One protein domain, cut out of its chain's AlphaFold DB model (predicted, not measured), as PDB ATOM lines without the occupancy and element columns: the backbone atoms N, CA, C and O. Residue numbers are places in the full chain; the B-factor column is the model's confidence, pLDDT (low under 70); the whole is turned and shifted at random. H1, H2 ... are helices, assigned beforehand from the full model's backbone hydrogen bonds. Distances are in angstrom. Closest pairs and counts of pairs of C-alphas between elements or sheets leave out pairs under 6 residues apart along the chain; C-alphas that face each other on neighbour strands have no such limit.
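AT A GLANCE: This is residues 73 to 143 of the 424 residues of the protein "Transposase" of Flavobacterium columnare (strain ATCC 49512 / CIP 103533 / TG 44/87) (UniProt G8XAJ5). The model is a U of helices: the long helix H1 makes one limb, the short H2 lies at the turn, and H3 runs back as the other limb. The short H4 lies between the two limbs, its Leu 126 near Leu 83 of H1 and its Ala 123 near Ile 111 of H3, while H5 packs crosswise on H3; residues 73 to 82, which belong to H1, stick out free. The printed part has 71 residues with five named helices, H1 to H5 in order along the chain, and no named strand; its class is all helix. It is only just compact, close to loose, with a radius of gyration of the C-alphas of 12.8 A, and flat, spanning 38 by 32 by 17 A.

IN THESE COORDINATES: H1, residues 73 to 90, is the longest helix, 25.6 A from C-alpha 73 at (26.787, 16.863, -19.575) to C-alpha 90 at (36.344, 38.893, -28.519). H2 is residues 96 to 102, 10.0 A long. H3, residues 104 to 114, measures 15.7 A. H4, residues 120 to 126, measures 10.3 A. H5, residues 131 to 141, measures 15.2 A and ends with C-alpha 141 at (20.209, 40.767, -44.960).

HOW THE PARTS SIT: H1 touches no helix. It is close to H4 but not clearly touching, the closest C-alphas being those of Leu 83 and Leu 126, 7.2 A apart, at a steep tilt of 56 degrees, the same way. H1 and H2 are also close but not clearly touching, with C-alphas 90 and 96 closest at 7.1 A, and about perpendicular at 88 degrees. H1 and H3 are apart, as are H1 and H5. H2 is close to H3 but not clearly touching, about perpendicular at 89 degrees, with the C-alphas of Leu 100 and Ile 107 closest at 7.8 A. H3 and H4 only just touch, with 3 pairs of C-alphas within 8 A; the closest are those of Ile 111 and Ala 123, 6.2 A apart, and the tilt is steep, 55 degrees, opposite ways. H3 touches H5, about perpendicular at 75 degrees, with the C-alphas of Val 108 and Lys 138 closest at 5.7 A. H4 and H5 only just touch, with 3 pairs within 8 A, and only at the corner, the closest C-alphas being those of Asp 121 and Arg 131 at 7.0 A. In H1, H2, H3 and H5 every O i to N i+4 pair is within hydrogen-bond range; in H4 it is 1 of 3, beside 3 of 4 O i to N i+3 pairs.

THE WHOLE: The C-alphas of Lys 74 and Asn 143 are the two farthest apart, 38.4 A. The printed part has no cut, and its four links are tight. Mean pLDDT of the printed part is 85.0; residues 73 to 74 and 76 are under 70.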
ATOM      1  N   LYS A  73      25.890  16.173 -20.519       62.66
ATOM      2  CA  LYS A  73      26.787  16.863 -19.575       62.66
ATOM      3  C   LYS A  73      28.159  17.178 -20.177       62.66
ATOM      4  O   LYS A  73      28.696  18.269 -19.963       62.66
ATOM      5  N   LYS A  74      28.736  16.233 -20.928       66.31
ATOM      6  CA  LYS A  74      30.015  16.430 -21.628       66.31
ATOM      7  C   LYS A  74      29.889  17.506 -22.709       66.31
ATOM      8  O   LYS A  74      30.751  18.381 -22.783       66.31
ATOM      9  N   LEU A  75      28.801  17.472 -23.481       70.25
ATOM     10  CA  LEU A  75      28.516  18.447 -24.533       70.25
ATOM     11  C   LEU A  75      28.331  19.864 -23.963       70.25
ATOM     12  O   LEU A  75      28.963  20.802 -24.437       70.25
ATOM     13  N   SER A  76      27.552  20.010 -22.889       69.62
ATOM     14  CA  SER A  76      27.283  21.297 -22.233       69.62
ATOM     15  C   SER A  76      28.539  21.917 -21.622       69.62
ATOM     16  O   SER A  76      28.789  23.112 -21.786       69.62
ATOM     17  N   ARG A  77      29.385  21.113 -20.959       71.00
ATOM     18  CA  ARG A  77      30.682  21.586 -20.441       71.00
ATOM     19  C   ARG A  77      31.613  22.025 -21.567       71.00
ATOM     20  O   ARG A  77      32.210  23.095 -21.463       71.00
ATOM     21  N   ALA A  78      31.701  21.237 -22.640       73.44
ATOM     22  CA  ALA A  78      32.496  21.587 -23.814       73.44
ATOM     23  C   ALA A  78      31.999  22.893 -24.452       73.44
ATOM     24  O   ALA A  78      32.799  23.784 -24.722       73.44
ATOM     25  N   TYR A  79      30.683  23.053 -24.602       78.44
ATOM     26  CA  TYR A  79      30.064  24.264 -25.134       78.44
ATOM     27  C   TYR A  79      30.376  25.502 -24.284       78.44
ATOM     28  O   TYR A  79      30.853  26.505 -24.812       78.44
ATOM     29  N   ILE A  80      30.205  25.433 -22.959       77.31
ATOM     30  CA  ILE A  80      30.540  26.545 -22.052       77.31
ATOM     31  C   ILE A  80      32.026  26.906 -22.145       77.31
ATOM     32  O   ILE A  80      32.382  28.086 -22.130       77.31
ATOM     33  N   GLN A  81      32.909  25.912 -22.241       79.00
ATOM     34  CA  GLN A  81      34.346  26.151 -22.325       79.00
ATOM     35  C   GLN A  81      34.751  26.782 -23.666       79.00
ATOM     36  O   GLN A  81      35.559  27.711 -23.676       79.00
ATOM     37  N   LEU A  82      34.122  26.363 -24.769       81.12
ATOM     38  CA  LEU A  82      34.262  27.001 -26.081       81.12
ATOM     39  C   LEU A  82      33.766  28.452 -26.062       81.12
ATOM     40  O   LEU A  82      34.466  29.337 -26.551       81.12
ATOM     41  N   LEU A  83      32.612  28.722 -25.440       81.25
ATOM     42  CA  LEU A  83      32.079  30.080 -25.286       81.25
ATOM     43  C   LEU A  83      33.025  30.984 -24.494       81.25
ATOM     44  O   LEU A  83      33.284  32.112 -24.906       81.25
ATOM     45  N   LYS A  84      33.565  30.487 -23.374       81.25
ATOM     46  CA  LYS A  84      34.550  31.226 -22.573       81.25
ATOM     47  C   LYS A  84      35.784  31.575 -23.405       81.25
ATOM     48  O   LYS A  84      36.191  32.732 -23.407       81.25
ATOM     49  N   GLY A  85      36.324  30.613 -24.156       83.12
ATOM     50  CA  GLY A  85      37.442  30.851 -25.072       83.12
ATOM     51  C   GLY A  85      37.117  31.910 -26.131       83.12
ATOM     52  O   GLY A  85      37.848  32.888 -26.277       83.12
ATOM     53  N   ALA A  86      35.973  31.786 -26.809       82.88
ATOM     54  CA  ALA A  86      35.530  32.761 -27.806       82.88
ATOM     55  C   ALA A  86      35.389  34.175 -27.214       82.88
ATOM     56  O   ALA A  86      35.858  35.144 -27.806       82.88
ATOM     57  N   TYR A  87      34.816  34.300 -26.014       84.75
ATOM     58  CA  TYR A  87      34.672  35.586 -25.334       84.75
ATOM     59  C   TYR A  87      36.009  36.221 -24.960       84.75
ATOM     60  O   TYR A  87      36.165  37.416 -25.191       84.75
ATOM     61  N   THR A  88      36.988  35.442 -24.487       86.00
ATOM     62  CA  THR A  88      38.328  35.986 -24.202       86.00
ATOM     63  C   THR A  88      39.005  36.562 -25.444       86.00
ATOM     64  O   THR A  88      39.685  37.579 -25.353       86.00
ATOM     65  N   ILE A  89      38.777  35.960 -26.616       84.12
ATOM     66  CA  ILE A  89      39.278  36.481 -27.892       84.12
ATOM     67  C   ILE A  89      38.508  37.747 -28.285       84.12
ATOM     68  O   ILE A  89      39.113  38.746 -28.669       84.12
ATOM     69  N   PHE A  90      37.177  37.738 -28.171       85.81
ATOM     70  CA  PHE A  90      36.344  38.893 -28.519       85.81
ATOM     71  C   PHE A  90      36.664  40.133 -27.677       85.81
ATOM     72  O   PHE A  90      36.627  41.241 -28.210       85.81
ATOM     73  N   ASP A  91      37.030  39.957 -26.405       84.75
ATOM     74  CA  ASP A  91      37.409  41.053 -25.504       84.75
ATOM     75  C   ASP A  91      38.688  41.789 -25.940       84.75
ATOM     76  O   ASP A  91      38.872  42.957 -25.604       84.75
ATOM     77  N   GLN A  92      39.548  41.152 -26.738       88.25
ATOM     78  CA  GLN A  92      40.772  41.769 -27.264       88.25
ATOM     79  C   GLN A  92      40.523  42.636 -28.512       88.25
ATOM     80  O   GLN A  92      41.394  43.401 -28.932       88.25
ATOM     81  N   ILE A  93      39.340  42.539 -29.130       86.88
ATOM     82  CA  ILE A  93      39.029  43.228 -30.385       86.88
ATOM     83  C   ILE A  93      38.587  44.668 -30.106       86.88
ATOM     84  O   ILE A  93      37.477  44.934 -29.633       86.88
ATOM     85  N   LYS A  94      39.422  45.631 -30.507       85.19
ATOM     86  CA  LYS A  94      39.055  47.052 -30.511       85.19
ATOM     87  C   LYS A  94      37.881  47.305 -31.466       85.19
ATOM     88  O   LYS A  94      37.872  46.827 -32.597       85.19
ATOM     89  N   ASP A  95      36.899  48.088 -31.017       85.06
ATOM     90  CA  ASP A  95      35.667  48.394 -31.762       85.06
ATOM     91  C   ASP A  95      34.864  47.146 -32.197       85.06
ATOM     92  O   ASP A  95      34.272  47.127 -33.280       85.06
ATOM     93  N   PHE A  96      34.788  46.112 -31.347       84.44
ATOM     94  CA  PHE A  96      34.074  44.848 -31.609       84.44
ATOM     95  C   PHE A  96      32.681  45.025 -32.247       84.44
ATOM     96  O   PHE A  96      32.365  44.409 -33.266       84.44
ATOM     97  N   ASN A  97      31.869  45.961 -31.744       84.44
ATOM     98  CA  ASN A  97      30.540  46.255 -32.299       84.44
ATOM     99  C   ASN A  97      30.572  46.699 -33.774       84.44
ATOM    100  O   ASN A  97      29.649  46.416 -34.543       84.44
ATOM    101  N   LYS A  98      31.627  47.402 -34.198       86.00
ATOM    102  CA  LYS A  98      31.818  47.830 -35.589       86.00
ATOM    103  C   LYS A  98      32.177  46.642 -36.479       86.00
ATOM    104  O   LYS A  98      31.682  46.567 -37.605       86.00
ATOM    105  N   VAL A  99      32.984  45.712 -35.962       86.94
ATOM    106  CA  VAL A  99      33.332  44.450 -36.631       86.94
ATOM    107  C   VAL A  99      32.082  43.595 -36.835       86.94
ATOM    108  O   VAL A  99      31.815  43.182 -37.962       86.94
ATOM    109  N   LEU A 100      31.259  43.415 -35.799       88.38
ATOM    110  CA  LEU A 100      29.989  42.684 -35.908       88.38
ATOM    111  C   LEU A 100      29.052  43.311 -36.942       88.38
ATOM    112  O   LEU A 100      28.521  42.624 -37.808       88.38
ATOM    113  N   LYS A 101      28.898  44.639 -36.909       86.56
ATOM    114  CA  LYS A 101      28.042  45.361 -37.857       86.56
ATOM    115  C   LYS A 101      28.484  45.196 -39.311       86.56
ATOM    116  O   LYS A 101      27.630  45.191 -40.200       86.56
ATOM    117  N   LYS A 102      29.795  45.100 -39.561       87.38
ATOM    118  CA  LYS A 102      30.352  44.872 -40.902       87.38
ATOM    119  C   LYS A 102      30.056  43.455 -41.408       87.38
ATOM    120  O   LYS A 102      29.831  43.308 -42.600       87.38
ATOM    121  N   ASN A 103      29.990  42.477 -40.505       89.75
ATOM    122  CA  ASN A 103      29.790  41.051 -40.792       89.75
ATOM    123  C   ASN A 103      28.376  40.560 -40.418       89.75
ATOM    124  O   ASN A 103      28.177  39.421 -39.996       89.75
ATOM    125  N   LYS A 104      27.375  41.440 -40.514       90.94
ATOM    126  CA  LYS A 104      25.988  41.141 -40.123       90.94
ATOM    127  C   LYS A 104      25.360  39.995 -40.925       90.94
ATOM    128  O   LYS A 104      24.488  39.309 -40.408       90.94
ATOM    129  N   ASP A 105      25.785  39.803 -42.170       89.88
ATOM    130  CA  ASP A 105      25.374  38.715 -43.057       89.88
ATOM    131  C   ASP A 105      25.802  37.353 -42.505       89.88
ATOM    132  O   ASP A 105      24.960  36.467 -42.375       89.88
ATOM    133  N   ILE A 106      27.059  37.226 -42.063       91.50
ATOM    134  CA  ILE A 106      27.575  36.015 -41.411       91.50
ATOM    135  C   ILE A 106      26.756  35.705 -40.157       91.50
ATOM    136  O   ILE A 106      26.310  34.574 -39.978       91.50
ATOM    137  N   ILE A 107      26.505  36.713 -39.316       91.81
ATOM    138  CA  ILE A 107      25.739  36.549 -38.070       91.81
ATOM    139  C   ILE A 107      24.323  36.040 -38.366       91.81
ATOM    140  O   ILE A 107      23.883  35.057 -37.775       91.81
ATOM    141  N   VAL A 108      23.610  36.697 -39.286       91.81
ATOM    142  CA  VAL A 108      22.224  36.334 -39.620       91.81
ATOM    143  C   VAL A 108      22.153  34.937 -40.224       91.81
ATOM    144  O   VAL A 108      21.357  34.129 -39.758       91.81
ATOM    145  N   ASN A 109      23.003  34.629 -41.205       91.62
ATOM    146  CA  ASN A 109      23.002  33.320 -41.858       91.62
ATOM    147  C   ASN A 109      23.346  32.197 -40.869       91.62
ATOM    148  O   ASN A 109      22.713  31.144 -40.892       91.62
ATOM    149  N   THR A 110      24.290  32.446 -39.953       90.56
ATOM    150  CA  THR A 110      24.651  31.486 -38.901       90.56
ATOM    151  C   THR A 110      23.464  31.217 -37.979       90.56
ATOM    152  O   THR A 110      23.082  30.063 -37.811       90.56
ATOM    153  N   ILE A 111      22.835  32.261 -37.425       91.19
ATOM    154  CA  ILE A 111      21.715  32.100 -36.483       91.19
ATOM    155  C   ILE A 111      20.508  31.443 -37.165       91.19
ATOM    156  O   ILE A 111      19.893  30.549 -36.587       91.19
ATOM    157  N   GLU A 112      20.182  31.825 -38.401       90.25
ATOM    158  CA  GLU A 112      19.070  31.211 -39.132       90.25
ATOM    159  C   GLU A 112      19.323  29.738 -39.472       90.25
ATOM    160  O   GLU A 112      18.363  28.968 -39.499       90.25
ATOM    161  N   SER A 113      20.581  29.329 -39.678       89.81
ATOM    162  CA  SER A 113      20.922  27.923 -39.924       89.81
ATOM    163  C   SER A 113      20.727  27.036 -38.691       89.81
ATOM    164  O   SER A 113      20.390  25.867 -38.844       89.81
ATOM    165  N   ILE A 114      20.877  27.592 -37.480       88.12
ATOM    166  CA  ILE A 114      20.822  26.832 -36.218       88.12
ATOM    167  C   ILE A 114      19.530  27.009 -35.412       88.12
ATOM    168  O   ILE A 114      19.374  26.388 -34.362       88.12
ATOM    169  N   LYS A 115      18.589  27.833 -35.888       87.94
ATOM    170  CA  LYS A 115      17.374  28.226 -35.144       87.94
ATOM    171  C   LYS A 115      16.451  27.071 -34.737       87.94
ATOM    172  O   LYS A 115      15.623  27.248 -33.852       87.94
ATOM    173  N   ASN A 116      16.565  25.920 -35.404       87.38
ATOM    174  CA  ASN A 116      15.780  24.723 -35.092       87.38
ATOM    175  C   ASN A 116      16.367  23.927 -33.914       87.38
ATOM    176  O   ASN A 116      15.674  23.085 -33.352       87.38
ATOM    177  N   TRP A 117      17.630  24.173 -33.552       83.12
ATOM    178  CA  TRP A 117      18.329  23.472 -32.469       83.12
ATOM    179  C   TRP A 117      18.561  24.353 -31.242       83.12
ATOM    180  O   TRP A 117      18.635  23.838 -30.133       83.12
ATOM    181  N   ILE A 118      18.698  25.669 -31.430       82.94
ATOM    182  CA  ILE A 118      18.991  26.630 -30.361       82.94
ATOM    183  C   ILE A 118      18.039  27.817 -30.483       82.94
ATOM    184  O   ILE A 118      17.760  28.295 -31.587       82.94
ATOM    185  N   SER A 119      17.563  28.324 -29.344       87.31
ATOM    186  CA  SER A 119      16.713  29.513 -29.337       87.31
ATOM    187  C   SER A 119      17.471  30.737 -29.865       87.31
ATOM    188  O   SER A 119      18.670  30.917 -29.641       87.31
ATOM    189  N   ILE A 120      16.761  31.645 -30.542       87.69
ATOM    190  CA  ILE A 120      17.375  32.879 -31.059       87.69
ATOM    191  C   ILE A 120      18.015  33.686 -29.920       87.69
ATOM    192  O   ILE A 120      19.087  34.255 -30.110       87.69
ATOM    193  N   ASP A 121      17.398  33.712 -28.733       87.31
ATOM    194  CA  ASP A 121      17.900  34.468 -27.581       87.31
ATOM    195  C   ASP A 121      19.223  33.912 -27.029       87.31
ATOM    196  O   ASP A 121      20.049  34.670 -26.520       87.31
ATOM    197  N   GLU A 122      19.471  32.609 -27.157       83.38
ATOM    198  CA  GLU A 122      20.759  31.999 -26.813       83.38
ATOM    199  C   GLU A 122      21.805  32.241 -27.900       83.38
ATOM    200  O   GLU A 122      22.943  32.602 -27.596       83.38
ATOM    201  N   ALA A 123      21.411  32.131 -29.169       87.06
ATOM    202  CA  ALA A 123      22.310  32.346 -30.296       87.06
ATOM    203  C   ALA A 123      22.822  33.799 -30.368       87.06
ATOM    204  O   ALA A 123      23.997  34.033 -30.640       87.06
ATOM    205  N   ILE A 124      21.986  34.800 -30.068       90.94
ATOM    206  CA  ILE A 124      22.418  36.211 -30.068       90.94
ATOM    207  C   ILE A 124      23.362  36.555 -28.907       90.94
ATOM    208  O   ILE A 124      24.185  37.465 -29.055       90.94
ATOM    209  N   LYS A 125      23.289  35.830 -27.776       86.56
ATOM    210  CA  LYS A 125      24.206  36.024 -26.638       86.56
ATOM    211  C   LYS A 125      25.648  35.732 -27.047       86.56
ATOM    212  O   LYS A 125      26.524  36.513 -26.684       86.56
ATOM    213  N   LEU A 126      25.868  34.706 -27.877       84.06
ATOM    214  CA  LEU A 126      27.184  34.372 -28.442       84.06
ATOM    215  C   LEU A 126      27.808  35.561 -29.190       84.06
ATOM    216  O   LEU A 126      29.003  35.817 -29.074       84.06
ATOM    217  N   PHE A 127      27.000  36.321 -29.928       86.06
ATOM    218  CA  PHE A 127      27.467  37.496 -30.665       86.06
ATOM    219  C   PHE A 127      27.424  38.791 -29.843       86.06
ATOM    220  O   PHE A 127      27.767  39.845 -30.367       86.06
ATOM    221  N   ARG A 128      27.006  38.742 -28.568       86.50
ATOM    222  CA  ARG A 128      26.821  39.910 -27.685       86.50
ATOM    223  C   ARG A 128      25.936  41.005 -28.300       86.50
ATOM    224  O   ARG A 128      26.167  42.196 -28.094       86.50
ATOM    225  N   ILE A 129      24.908  40.608 -29.052       90.75
ATOM    226  CA  ILE A 129      23.953  41.539 -29.666       90.75
ATOM    227  C   ILE A 129      22.575  41.426 -29.019       90.75
ATOM    228  O   ILE A 129      22.134  40.355 -28.612       90.75
ATOM    229  N   SER A 130      21.858  42.547 -28.958       91.50
ATOM    230  CA  SER A 130      20.467  42.549 -28.503       91.50
ATOM    231  C   SER A 130      19.533  41.953 -29.557       91.50
ATOM    232  O   SER A 130      19.798  42.040 -30.762       91.50
ATOM    233  N   ARG A 131      18.371  41.449 -29.122       91.00
ATOM    234  CA  ARG A 131      17.323  40.949 -30.029       91.00
ATOM    235  C   ARG A 131      16.917  42.002 -31.061       91.00
ATOM    236  O   ARG A 131      16.777  41.691 -32.239       91.00
ATOM    237  N   ALA A 132      16.818  43.269 -30.654       89.38
ATOM    238  CA  ALA A 132      16.538  44.382 -31.563       89.38
ATOM    239  C   ALA A 132      17.622  44.560 -32.643       89.38
ATOM    240  O   ALA A 132      17.309  44.827 -33.803       89.38
ATOM    241  N   THR A 133      18.898  44.392 -32.283       90.56
ATOM    242  CA  THR A 133      20.019  44.467 -33.232       90.56
ATOM    243  C   THR A 133      19.974  43.313 -34.224       90.56
ATOM    244  O   THR A 133      20.073  43.554 -35.427       90.56
ATOM    245  N   TYR A 134      19.740  42.089 -33.738       91.50
ATOM    246  CA  TYR A 134      19.575  40.914 -34.591       91.50
ATOM    247  C   TYR A 134      18.429  41.091 -35.590       91.50
ATOM    248  O   TYR A 134      18.631  40.907 -36.785       91.50
ATOM    249  N   GLN A 135      17.257  41.546 -35.136       87.88
ATOM    250  CA  GLN A 135      16.119  41.795 -36.026       87.88
ATOM    251  C   GLN A 135      16.440  42.856 -37.089       87.88
ATOM    252  O   GLN A 135      16.129  42.676 -38.264       87.88
ATOM    253  N   ASN A 136      17.141  43.934 -36.720       86.06
ATOM    254  CA  ASN A 136      17.599  44.930 -37.692       86.06
ATOM    255  C   ASN A 136      18.580  44.334 -38.719       86.06
ATOM    256  O   ASN A 136      18.508  44.682 -39.898       86.06
ATOM    257  N   TYR A 137      19.493  43.451 -38.300       90.00
ATOM    258  CA  TYR A 137      20.411  42.764 -39.214       90.00
ATOM    259  C   TYR A 137      19.659  41.807 -40.135       90.00
ATOM    260  O   TYR A 137      19.836  41.888 -41.348       90.00
ATOM    261  N   LYS A 138      18.767  40.981 -39.581       87.62
ATOM    262  CA  LYS A 138      17.930  40.038 -40.325       87.62
ATOM    263  C   LYS A 138      17.137  40.741 -41.422       87.62
ATOM    264  O   LYS A 138      17.201  40.329 -42.576       87.62
ATOM    265  N   ILE A 139      16.487  41.863 -41.097       82.00
ATOM    266  CA  ILE A 139      15.745  42.669 -42.076       82.00
ATOM    267  C   ILE A 139      16.666  43.171 -43.193       82.00
ATOM    268  O   ILE A 139      16.300  43.123 -44.360       82.00
ATOM    269  N   GLN A 140      17.864  43.654 -42.861       82.19
ATOM    270  CA  GLN A 140      18.794  44.185 -43.860       82.19
ATOM    271  C   GLN A 140      19.420  43.106 -44.753       82.19
ATOM    272  O   GLN A 140      19.832  43.422 -45.868       82.19
ATOM    273  N   VAL A 141      19.554  41.877 -44.253       85.38
ATOM    274  CA  VAL A 141      20.209  40.767 -44.960       85.38
ATOM    275  C   VAL A 141      19.196  39.976 -45.788       85.38
ATOM    276  O   VAL A 141      19.416  39.786 -46.983       85.38
ATOM    277  N   LEU A 142      18.081  39.566 -45.177       81.75
ATOM    278  CA  LEU A 142      17.082  38.687 -45.792       81.75
ATOM    279  C   LEU A 142      15.947  39.467 -46.465       81.75
ATOM    280  O   LEU A 142      15.545  39.146 -47.581       81.75
ATOM    281  N   ASN A 143      15.463  40.541 -45.833       77.94
ATOM    282  CA  ASN A 143      14.254  41.245 -46.273       77.94
ATOM    283  C   ASN A 143      14.598  42.496 -47.092       77.94
ATOM    284  O   ASN A 143      14.252  43.628 -46.732       77.94
TER     285      ASN A 143